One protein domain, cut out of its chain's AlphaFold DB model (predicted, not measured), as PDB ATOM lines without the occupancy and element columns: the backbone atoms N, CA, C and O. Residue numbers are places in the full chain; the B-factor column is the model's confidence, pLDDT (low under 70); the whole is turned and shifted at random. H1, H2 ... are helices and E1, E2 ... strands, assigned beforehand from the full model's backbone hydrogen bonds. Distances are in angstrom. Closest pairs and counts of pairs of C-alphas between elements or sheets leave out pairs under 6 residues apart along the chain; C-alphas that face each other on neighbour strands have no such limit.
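Overview. This is residues 107 to 181 of the 1050 residues of the protein "Peptidase_C25 domain-containing protein" of Candidatus Formimonas warabiya (UniProt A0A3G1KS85). A small four-stranded sheet has one long helix, H1, packed along one face over E2 and E1. Short H2 is on the opposite face, and H2, H3, H5 and H4, strung on loops, make a loose arc. The printed part has 75 residues with five named helices and four named strands, in the order E1 H1 E2 H2 H3 E3 H4 H5 E4; the sheet runs E2 E1 E3 E4, all parallel, and the class is mixed, helices and strands. It is compact, with a radius of gyration of the C-alphas of 11.3 A, and spans 31 by 26 by 19 A.

Arrangement. E1, residues 109 to 112, is an inner strand. H1, residues 117 to 130, is on the sheet at a height over the sheet of 7.8 A; the closest C-alphas of H1 and E1, those of Cys 120 and Ala 112, are 5.4 A apart. On the local plane H1 stands at 6 degrees to E1, along the strands. E2, residues 133 to 136, is an edge strand parallel to E1, with N 110 and O 133 2.9 A apart, within hydrogen-bond range. E1, H1 and E2 make a strand-helix-strand unit, two parallel neighbour strands with a helix between, and its crossover is right-handed. H2, residues 137 to 140, is on the opposite face from H1 and only just over E1, on which 3 of its 4 C-alphas fall. H3, residues 144 to 148, is not on the sheet. E3, residues 156 to 158, is parallel to E1, with N 157 and O 109 2.8 A apart; E2, H2, H3 and E3 make a split unit, with E1 between its strands, also right-handed. H4, residues 162 to 165, only grazes the sheet. H5, residues 169 to 172, is not on it, but only just, with 4 pairs of C-alphas within 10 A; H5 and H3 are close but not clearly touching, the C-alphas of Leu 146 and Trp 170 being 6.2 A apart. E4, residues 176 to 178, is the other edge strand, parallel to E3, with N 158 and O 177 2.8 A apart; E3, H4, H5 and E4 make a third right-handed unit. Every O i to N i+4 pair is within hydrogen-bond range in H1 and H3; H2, H4 and H5 are too short for such a pair.

Along the chain. E1 begins at C-alpha 109, (11.067, 33.945, 24.803), and is 10.3 A long. H1 is 19.9 A long, from C-alpha 117 at (12.619, 50.211, 18.019), and E2 is 10.2 A. E4 ends at C-alpha 178, (12.984, 41.956, 33.622).

Size, cuts and confidence. The C-alphas farthest apart, those of Ser 118 and Gln 150, are 32.0 A apart. The printed part has no cut and no long link. Mean pLDDT of the printed part is 84.8; residue 142 and residues 144 to 152 are under 70.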
ATOM      1  N   LYS A 107      13.975  27.770  23.128       89.25
ATOM      2  CA  LYS A 107      14.325  27.451  24.530       89.25
ATOM      3  C   LYS A 107      13.706  28.412  25.552       89.25
ATOM      4  O   LYS A 107      13.699  28.116  26.742       89.25
ATOM      5  N   GLY A 108      13.214  29.551  25.085       92.12
ATOM      6  CA  GLY A 108      12.636  30.628  25.878       92.12
ATOM      7  C   GLY A 108      12.085  31.720  24.967       92.12
ATOM      8  O   GLY A 108      12.161  31.611  23.740       92.12
ATOM      9  N   LEU A 109      11.531  32.776  25.554       93.31
ATOM     10  CA  LEU A 109      11.067  33.945  24.803       93.31
ATOM     11  C   LEU A 109      11.720  35.227  25.301       93.31
ATOM     12  O   LEU A 109      11.922  35.401  26.501       93.31
ATOM     13  N   VAL A 110      11.979  36.142  24.372       95.19
ATOM     14  CA  VAL A 110      12.317  37.539  24.660       95.19
ATOM     15  C   VAL A 110      11.201  38.422  24.116       95.19
ATOM     16  O   VAL A 110      10.726  38.218  22.999       95.19
ATOM     17  N   THR A 111      10.769  39.407  24.895       94.88
ATOM     18  CA  THR A 111       9.725  40.349  24.491       94.88
ATOM     19  C   THR A 111      10.101  41.783  24.827       94.88
ATOM     20  O   THR A 111      10.806  42.037  25.803       94.88
ATOM     21  N   ALA A 112       9.640  42.716  23.998       95.00
ATOM     22  CA  ALA A 112       9.894  44.143  24.128       95.00
ATOM     23  C   ALA A 112       8.671  44.955  23.666       95.00
ATOM     24  O   ALA A 112       7.879  44.450  22.857       95.00
ATOM     25  N   PRO A 113       8.524  46.212  24.124       93.75
ATOM     26  CA  PRO A 113       7.462  47.099  23.668       93.75
ATOM     27  C   PRO A 113       7.558  47.379  22.170       93.75
ATOM     28  O   PRO A 113       8.549  47.954  21.717       93.75
ATOM     29  N   ALA A 114       6.509  47.064  21.405       92.25
ATOM     30  CA  ALA A 114       6.493  47.260  19.950       92.25
ATOM     31  C   ALA A 114       6.727  48.719  19.510       92.25
ATOM     32  O   ALA A 114       7.171  48.973  18.395       92.25
ATOM     33  N   ALA A 115       6.427  49.677  20.391       92.06
ATOM     34  CA  ALA A 115       6.631  51.106  20.161       92.06
ATOM     35  C   ALA A 115       8.086  51.575  20.369       92.06
ATOM     36  O   ALA A 115       8.376  52.741  20.115       92.06
ATOM     37  N   SER A 116       8.988  50.707  20.846       93.31
ATOM     38  CA  SER A 116      10.402  51.024  21.078       93.31
ATOM     39  C   SER A 116      11.292  50.243  20.103       93.31
ATOM     40  O   SER A 116      11.606  49.077  20.370       93.31
ATOM     41  N   PRO A 117      11.719  50.855  18.978       93.00
ATOM     42  CA  PRO A 117      12.619  50.211  18.019       93.00
ATOM     43  C   PRO A 117      13.913  49.727  18.673       93.00
ATOM     44  O   PRO A 117      14.325  48.594  18.443       93.00
ATOM     45  N   SER A 118      14.479  50.548  19.563       93.31
ATOM     46  CA  SER A 118      15.678  50.232  20.340       93.31
ATOM     47  C   SER A 118      15.539  48.923  21.118       93.31
ATOM     48  O   SER A 118      16.278  47.969  20.873       93.31
ATOM     49  N   MET A 119      14.512  48.816  21.969       93.56
ATOM     50  CA  MET A 119      14.282  47.605  22.765       93.56
ATOM     51  C   MET A 119      13.921  46.399  21.892       93.56
ATOM     52  O   MET A 119      14.260  45.270  22.235       93.56
ATOM     53  N   CYS A 120      13.257  46.603  20.750       95.38
ATOM     54  CA  CYS A 120      12.939  45.512  19.829       95.38
ATOM     55  C   CYS A 120      14.188  44.945  19.144       95.38
ATOM     56  O   CYS A 120      14.365  43.726  19.132       95.38
ATOM     57  N   VAL A 121      15.068  45.801  18.607       95.50
ATOM     58  CA  VAL A 121      16.352  45.377  18.019       95.50
ATOM     59  C   VAL A 121      17.178  44.646  19.073       95.50
ATOM     60  O   VAL A 121      17.650  43.532  18.838       95.50
ATOM     61  N   TYR A 122      17.266  45.232  20.265       92.38
ATOM     62  CA  TYR A 122      17.971  44.655  21.398       92.38
ATOM     63  C   TYR A 122      17.438  43.266  21.779       92.38
ATOM     64  O   TYR A 122      18.199  42.306  21.901       92.38
ATOM     65  N   GLY A 123      16.115  43.135  21.906       95.19
ATOM     66  CA  GLY A 123      15.448  41.885  22.267       95.19
ATOM     67  C   GLY A 123      15.606  40.791  21.226       95.19
ATOM     68  O   GLY A 123      15.789  39.632  21.591       95.19
ATOM     69  N   ALA A 124      15.599  41.144  19.945       97.19
ATOM     70  CA  ALA A 124      15.831  40.192  18.870       97.19
ATOM     71  C   ALA A 124      17.281  39.692  18.836       97.19
ATOM     72  O   ALA A 124      17.507  38.490  18.695       97.19
ATOM     73  N   VAL A 125      18.264  40.580  19.025       96.31
ATOM     74  CA  VAL A 125      19.678  40.187  19.136       96.31
ATOM     75  C   VAL A 125      19.896  39.275  20.343       96.31
ATOM     76  O   VAL A 125      20.501  38.210  20.211       96.31
ATOM     77  N   LEU A 126      19.344  39.649  21.501       95.81
ATOM     78  CA  LEU A 126      19.390  38.829  22.708       95.81
ATOM     79  C   LEU A 126      18.738  37.457  22.484       95.81
ATOM     80  O   LEU A 126      19.297  36.436  22.883       95.81
ATOM     81  N   ALA A 127      17.590  37.412  21.801       96.44
ATOM     82  CA  ALA A 127      16.901  36.165  21.487       96.44
ATOM     83  C   ALA A 127      17.772  35.228  20.639       96.44
ATOM     84  O   ALA A 127      17.928  34.061  20.996       96.44
ATOM     85  N   VAL A 128      18.414  35.744  19.583       96.31
ATOM     86  CA  VAL A 128      19.344  34.960  18.752       96.31
ATOM     87  C   VAL A 128      20.512  34.427  19.588       96.31
ATOM     88  O   VAL A 128      20.816  33.238  19.510       96.31
ATOM     89  N   ARG A 129      21.123  35.259  20.447       94.06
ATOM     90  CA  ARG A 129      22.236  34.844  21.327       94.06
ATOM     91  C   ARG A 129      21.851  33.711  22.282       94.06
ATOM     92  O   ARG A 129      22.662  32.825  22.529       94.06
ATOM     93  N   LEU A 130      20.627  33.727  22.807       93.81
ATOM     94  CA  LEU A 130      20.131  32.728  23.761       93.81
ATOM     95  C   LEU A 130      19.541  31.472  23.090       93.81
ATOM     96  O   LEU A 130      19.278  30.473  23.766       93.81
ATOM     97  N   GLY A 131      19.293  31.505  21.775       93.25
ATOM     98  CA  GLY A 131      18.474  30.501  21.088       93.25
ATOM     99  C   GLY A 131      17.004  30.543  21.533       93.25
ATOM    100  O   GLY A 131      16.369  29.500  21.734       93.25
ATOM    101  N   TYR A 132      16.496  31.749  21.789       94.94
ATOM    102  CA  TYR A 132      15.117  32.054  22.175       94.94
ATOM    103  C   TYR A 132      14.359  32.638  20.974       94.94
ATOM    104  O   TYR A 132      14.963  33.091  20.007       94.94
ATOM    105  N   GLY A 133      13.029  32.654  21.044       94.81
ATOM    106  CA  GLY A 133      12.200  33.381  20.079       94.81
ATOM    107  C   GLY A 133      11.959  34.817  20.544       94.81
ATOM    108  O   GLY A 133      11.656  35.038  21.718       94.81
ATOM    109  N   PHE A 134      12.054  35.795  19.646       95.81
ATOM    110  CA  PHE A 134      11.608  37.161  19.920       95.81
ATOM    111  C   PHE A 134      10.140  37.328  19.518       95.81
ATOM    112  O   PHE A 134       9.732  36.884  18.443       95.81
ATOM    113  N   LEU A 135       9.343  37.964  20.378       93.75
ATOM    114  CA  LEU A 135       7.975  38.385  20.073       93.75
ATOM    115  C   LEU A 135       7.704  39.765  20.684       93.75
ATOM    116  O   LEU A 135       7.866  39.923  21.897       93.75
ATOM    117  N   PRO A 136       7.225  40.754  19.912       92.62
ATOM    118  CA  PRO A 136       6.795  42.021  20.490       92.62
ATOM    119  C   PRO A 136       5.601  41.826  21.431       92.62
ATOM    120  O   PRO A 136       4.782  40.922  21.240       92.62
ATOM    121  N   ASP A 137       5.490  42.696  22.430       88.44
ATOM    122  CA  ASP A 137       4.486  42.644  23.501       88.44
ATOM    123  C   ASP A 137       3.043  42.409  23.013       88.44
ATOM    124  O   ASP A 137       2.342  41.537  23.531       88.44
ATOM    125  N   HIS A 138       2.609  43.094  21.951       86.19
ATOM    126  CA  HIS A 138       1.264  42.943  21.384       86.19
ATOM    127  C   HIS A 138       0.979  41.544  20.799       86.19
ATOM    128  O   HIS A 138      -0.186  41.186  20.622       86.19
ATOM    129  N   ARG A 139       2.011  40.740  20.504       83.94
ATOM    130  CA  ARG A 139       1.882  39.346  20.030       83.94
ATOM    131  C   ARG A 139       2.068  38.313  21.134       83.94
ATOM    132  O   ARG A 139       1.723  37.148  20.940       83.94
ATOM    133  N   LEU A 140       2.573  38.725  22.294       81.31
ATOM    134  CA  LEU A 140       2.917  37.832  23.396       81.31
ATOM    135  C   LEU A 140       1.694  37.085  23.950       81.31
ATOM    136  O   LEU A 140       1.763  35.883  24.208       81.31
ATOM    137  N   ALA A 141       0.554  37.773  24.076       71.38
ATOM    138  CA  ALA A 141      -0.691  37.205  24.604       71.38
ATOM    139  C   ALA A 141      -1.257  36.053  23.746       71.38
ATOM    140  O   ALA A 141      -2.009  35.222  24.253       71.38
ATOM    141  N   GLY A 142      -0.886  35.989  22.462       69.38
ATOM    142  CA  GLY A 142      -1.293  34.934  21.534       69.38
ATOM    143  C   GLY A 142      -0.412  33.681  21.562       69.38
ATOM    144  O   GLY A 142      -0.681  32.752  20.804       69.38
ATOM    145  N   TYR A 143       0.643  33.624  22.389       76.50
ATOM    146  CA  TYR A 143       1.556  32.478  22.402       76.50
ATOM    147  C   TYR A 143       0.973  31.283  23.186       76.50
ATOM    148  O   TYR A 143       0.712  31.410  24.388       76.50
ATOM    149  N   PRO A 144       0.841  30.085  22.583       65.56
ATOM    150  CA  PRO A 144       0.133  28.949  23.188       65.56
ATOM    151  C   PRO A 144       0.728  28.490  24.514       65.56
ATOM    152  O   PRO A 144      -0.004  28.210  25.463       65.56
ATOM    153  N   ALA A 145       2.062  28.463  24.618       63.97
ATOM    154  CA  ALA A 145       2.719  28.064  25.855       63.97
ATOM    155  C   ALA A 145       2.444  29.068  26.981       63.97
ATOM    156  O   ALA A 145       2.427  28.666  28.138       63.97
ATOM    157  N   LEU A 146       2.220  30.356  26.688       64.44
ATOM    158  CA  LEU A 146       1.830  31.380  27.671       64.44
ATOM    159  C   LEU A 146       0.327  31.338  27.987       64.44
ATOM    160  O   LEU A 146      -0.055  31.614  29.123       64.44
ATOM    161  N   ALA A 147      -0.500  30.912  27.032       59.25
ATOM    162  CA  ALA A 147      -1.949  30.805  27.181       59.25
ATOM    163  C   ALA A 147      -2.410  29.601  28.029       59.25
ATOM    164  O   ALA A 147      -3.392  29.716  28.763       59.25
ATOM    165  N   THR A 148      -1.722  28.453  27.967       56.94
ATOM    166  CA  THR A 148      -2.158  27.211  28.647       56.94
ATOM    167  C   THR A 148      -1.623  27.038  30.071       56.94
ATOM    168  O   THR A 148      -2.154  26.222  30.822       56.94
ATOM    169  N   GLY A 149      -0.581  27.781  30.467       55.50
ATOM    170  CA  GLY A 149       0.014  27.723  31.812       55.50
ATOM    171  C   GLY A 149       0.648  26.377  32.204       55.50
ATOM    172  O   GLY A 149       0.972  26.192  33.373       55.50
ATOM    173  N   GLN A 150       0.816  25.440  31.263       53.97
ATOM    174  CA  GLN A 150       1.169  24.041  31.555       53.97
ATOM    175  C   GLN A 150       2.666  23.770  31.769       53.97
ATOM    176  O   GLN A 150       3.003  22.744  32.351       53.97
ATOM    177  N   ASP A 151       3.553  24.677  31.356       62.03
ATOM    178  CA  ASP A 151       5.001  24.529  31.560       62.03
ATOM    179  C   ASP A 151       5.551  25.675  32.418       62.03
ATOM    180  O   ASP A 151       5.689  26.802  31.943       62.03
ATOM    181  N   SER A 152       5.795  25.435  33.708       61.56
ATOM    182  CA  SER A 152       6.323  26.445  34.638       61.56
ATOM    183  C   SER A 152       7.832  26.677  34.493       61.56
ATOM    184  O   SER A 152       8.366  27.543  35.180       61.56
ATOM    185  N   SER A 153       8.522  25.909  33.641       71.75
ATOM    186  CA  SER A 153       9.983  25.958  33.476       71.75
ATOM    187  C   SER A 153      10.457  26.813  32.296       71.75
ATOM    188  O   SER A 153      11.640  27.123  32.210       71.75
ATOM    189  N   PHE A 154       9.539  27.231  31.419       82.06
ATOM    190  CA  PHE A 154       9.849  27.988  30.206       82.06
ATOM    191  C   PHE A 154      10.215  29.459  30.521       82.06
ATOM    192  O   PHE A 154       9.339  30.204  30.981       82.06
ATOM    193  N   PRO A 155      11.470  29.896  30.287       88.56
ATOM    194  CA  PRO A 155      11.942  31.225  30.666       88.56
ATOM    195  C   PRO A 155      11.410  32.318  29.732       88.56
ATOM    196  O   PRO A 155      11.336  32.146  28.511       88.56
ATOM    197  N   VAL A 156      11.070  33.468  30.319       90.88
ATOM    198  CA  VAL A 156      10.664  34.672  29.584       90.88
ATOM    199  C   VAL A 156      11.514  35.855  30.028       90.88
ATOM    200  O   VAL A 156      11.610  36.144  31.220       90.88
ATOM    201  N   VAL A 157      12.105  36.556  29.067       94.06
ATOM    202  CA  VAL A 157      12.855  37.795  29.276       94.06
ATOM    203  C   VAL A 157      12.028  38.962  28.747       94.06
ATOM    204  O   VAL A 157      11.581  38.943  27.602       94.06
ATOM    205  N   VAL A 158      11.807  39.972  29.580       94.25
ATOM    206  CA  VAL A 158      10.993  41.152  29.272       94.25
ATOM    207  C   VAL A 158      11.885  42.383  29.310       94.25
ATOM    208  O   VAL A 158      12.443  42.710  30.356       94.25
ATOM    209  N   LEU A 159      12.002  43.071  28.177       93.44
ATOM    210  CA  LEU A 159      12.752  44.319  28.045       93.44
ATOM    211  C   LEU A 159      11.872  45.530  28.372       93.44
ATOM    212  O   LEU A 159      11.533  46.327  27.496       93.44
ATOM    213  N   ASP A 160      11.405  45.602  29.617       90.69
ATOM    214  CA  ASP A 160      10.587  46.697  30.134       90.69
ATOM    215  C   ASP A 160      10.465  46.610  31.668       90.69
ATOM    216  O   ASP A 160      10.827  45.611  32.297       90.69
ATOM    217  N   ALA A 161       9.854  47.634  32.257       87.12
ATOM    218  CA  ALA A 161       9.568  47.723  33.677       87.12
ATOM    219  C   ALA A 161       8.564  46.651  34.141       87.12
ATOM    220  O   ALA A 161       7.491  46.458  33.555       87.12
ATOM    221  N   ARG A 162       8.878  45.993  35.265       86.56
ATOM    222  CA  ARG A 162       8.063  44.918  35.860       86.56
ATOM    223  C   ARG A 162       6.635  45.352  36.171       86.56
ATOM    224  O   ARG A 162       5.701  44.557  36.057       86.56
ATOM    225  N   GLU A 163       6.455  46.606  36.564       85.44
ATOM    226  CA  GLU A 163       5.186  47.188  36.997       85.44
ATOM    227  C   GLU A 163       4.119  47.112  35.900       85.44
ATOM    228  O   GLU A 163       2.948  46.872  36.203       85.44
ATOM    229  N   LYS A 164       4.518  47.234  34.627       83.69
ATOM    230  CA  LYS A 164       3.602  47.180  33.477       83.69
ATOM    231  C   LYS A 164       2.991  45.796  33.260       83.69
ATOM    232  O   LYS A 164       1.869  45.698  32.777       83.69
ATOM    233  N   TYR A 165       3.695  44.742  33.670       82.88
ATOM    234  CA  TYR A 165       3.283  43.349  33.474       82.88
ATOM    235  C   TYR A 165       2.824  42.680  34.778       82.88
ATOM    236  O   TYR A 165       2.486  41.500  34.796       82.88
ATOM    237  N   ALA A 166       2.761  43.413  35.894       80.38
ATOM    238  CA  ALA A 166       2.438  42.854  37.211       80.38
ATOM    239  C   ALA A 166       1.043  42.191  37.289       80.38
ATOM    240  O   ALA A 166       0.803  41.319  38.135       80.38
ATOM    241  N   GLN A 167       0.113  42.601  36.421       79.50
ATOM    242  CA  GLN A 167      -1.243  42.045  36.347       79.50
ATOM    243  C   GLN A 167      -1.351  40.815  35.433       79.50
ATOM    244  O   GLN A 167      -2.344  40.088  35.513       79.50
ATOM    245  N   GLU A 168      -0.325  40.533  34.627       79.94
ATOM    246  CA  GLU A 168      -0.323  39.430  33.675       79.94
ATOM    247  C   GLU A 168      -0.246  38.068  34.373       79.94
ATOM    248  O   GLU A 168       0.564  37.832  35.276       79.94
ATOM    249  N   LYS A 169      -1.095  37.123  33.947       74.88
ATOM    250  CA  LYS A 169      -1.188  35.796  34.585       74.88
ATOM    251  C   LYS A 169       0.102  34.986  34.450       74.88
ATOM    252  O   LYS A 169       0.453  34.253  35.372       74.88
ATOM    253  N   TRP A 170       0.803  35.112  33.327       76.25
ATOM    254  CA  TRP A 170       2.027  34.357  33.056       76.25
ATOM    255  C   TRP A 170       3.216  34.838  33.902       76.25
ATOM    256  O   TRP A 170       4.051  34.015  34.262       76.25
ATOM    257  N   VAL A 171       3.238  36.109  34.323       79.56
ATOM    258  CA  VAL A 171       4.282  36.668  35.207       79.56
ATOM    259  C   VAL A 171       4.248  36.060  36.609       79.56
ATOM    260  O   VAL A 171       5.278  35.947  37.267       79.56
ATOM    261  N   LYS A 172       3.072  35.640  37.088       74.56
ATOM    262  CA  LYS A 172       2.908  35.085  38.444       74.56
ATOM    263  C   LYS A 172       3.300  33.613  38.559       74.56
ATOM    264  O   LYS A 172       3.566  33.148  39.661       74.56
ATOM    265  N   ASN A 173       3.322  32.891  37.441       72.25
ATOM    266  CA  ASN A 173       3.395  31.430  37.429       72.25
ATOM    267  C   ASN A 173       4.710  30.888  36.839       72.25
ATOM    268  O   ASN A 173       4.823  29.678  36.647       72.25
ATOM    269  N   ARG A 174       5.674  31.759  36.495       76.56
ATOM    270  CA  ARG A 174       6.878  31.406  35.721       76.56
ATOM    271  C   ARG A 174       8.111  32.227  36.102       76.56
ATOM    272  O   ARG A 174       7.954  33.334  36.617       76.56
ATOM    273  N   PRO A 175       9.326  31.726  35.807       77.44
ATOM    274  CA  PRO A 175      10.543  32.523  35.877       77.44
ATOM    275  C   PRO A 175      10.526  33.593  34.775       77.44
ATOM    276  O   PRO A 175      10.652  33.288  33.587       77.44
ATOM    277  N   VAL A 176      10.342  34.851  35.181       88.19
ATOM    278  CA  VAL A 176      10.399  36.020  34.296       88.19
ATOM    279  C   VAL A 176      11.546  36.920  34.729       88.19
ATOM    280  O   VAL A 176      11.610  37.324  35.892       88.19
ATOM    281  N   HIS A 177      12.426  37.248  33.789       91.31
ATOM    282  CA  HIS A 177      13.522  38.189  33.988       91.31
ATOM    283  C   HIS A 177      13.161  39.521  33.341       91.31
ATOM    284  O   HIS A 177      12.820  39.564  32.163       91.31
ATOM    285  N   PHE A 178      13.225  40.601  34.113       92.44
ATOM    286  CA  PHE A 178      12.984  41.956  33.622       92.44
ATOM    287  C   PHE A 178      14.329  42.656  33.441       92.44
ATOM    288  O   PHE A 178      15.160  42.605  34.347       92.44
ATOM    289  N   ILE A 179      14.529  43.275  32.281       91.81
ATOM    290  CA  ILE A 179      15.737  44.015  31.904       91.81
ATOM    291  C   ILE A 179      15.292  45.408  31.461       91.81
ATOM    292  O   ILE A 179      14.495  45.542  30.537       91.81
ATOM    293  N   ASN A 180      15.814  46.443  32.106       85.88
ATOM    294  CA  ASN A 180      15.399  47.827  31.882       85.88
ATOM    295  C   ASN A 180      16.418  48.644  31.079       85.88
ATOM    296  O   ASN A 180      16.069  49.701  30.559       85.88
ATOM    297  N   HIS A 181      17.669  48.186  31.001       81.06
ATOM    298  CA  HIS A 181      18.753  48.867  30.292       81.06
ATOM    299  C   HIS A 181      19.862  47.885  29.869       81.06
ATOM    300  O   HIS A 181      19.933  46.752  30.351       81.06
TER     301      HIS A 181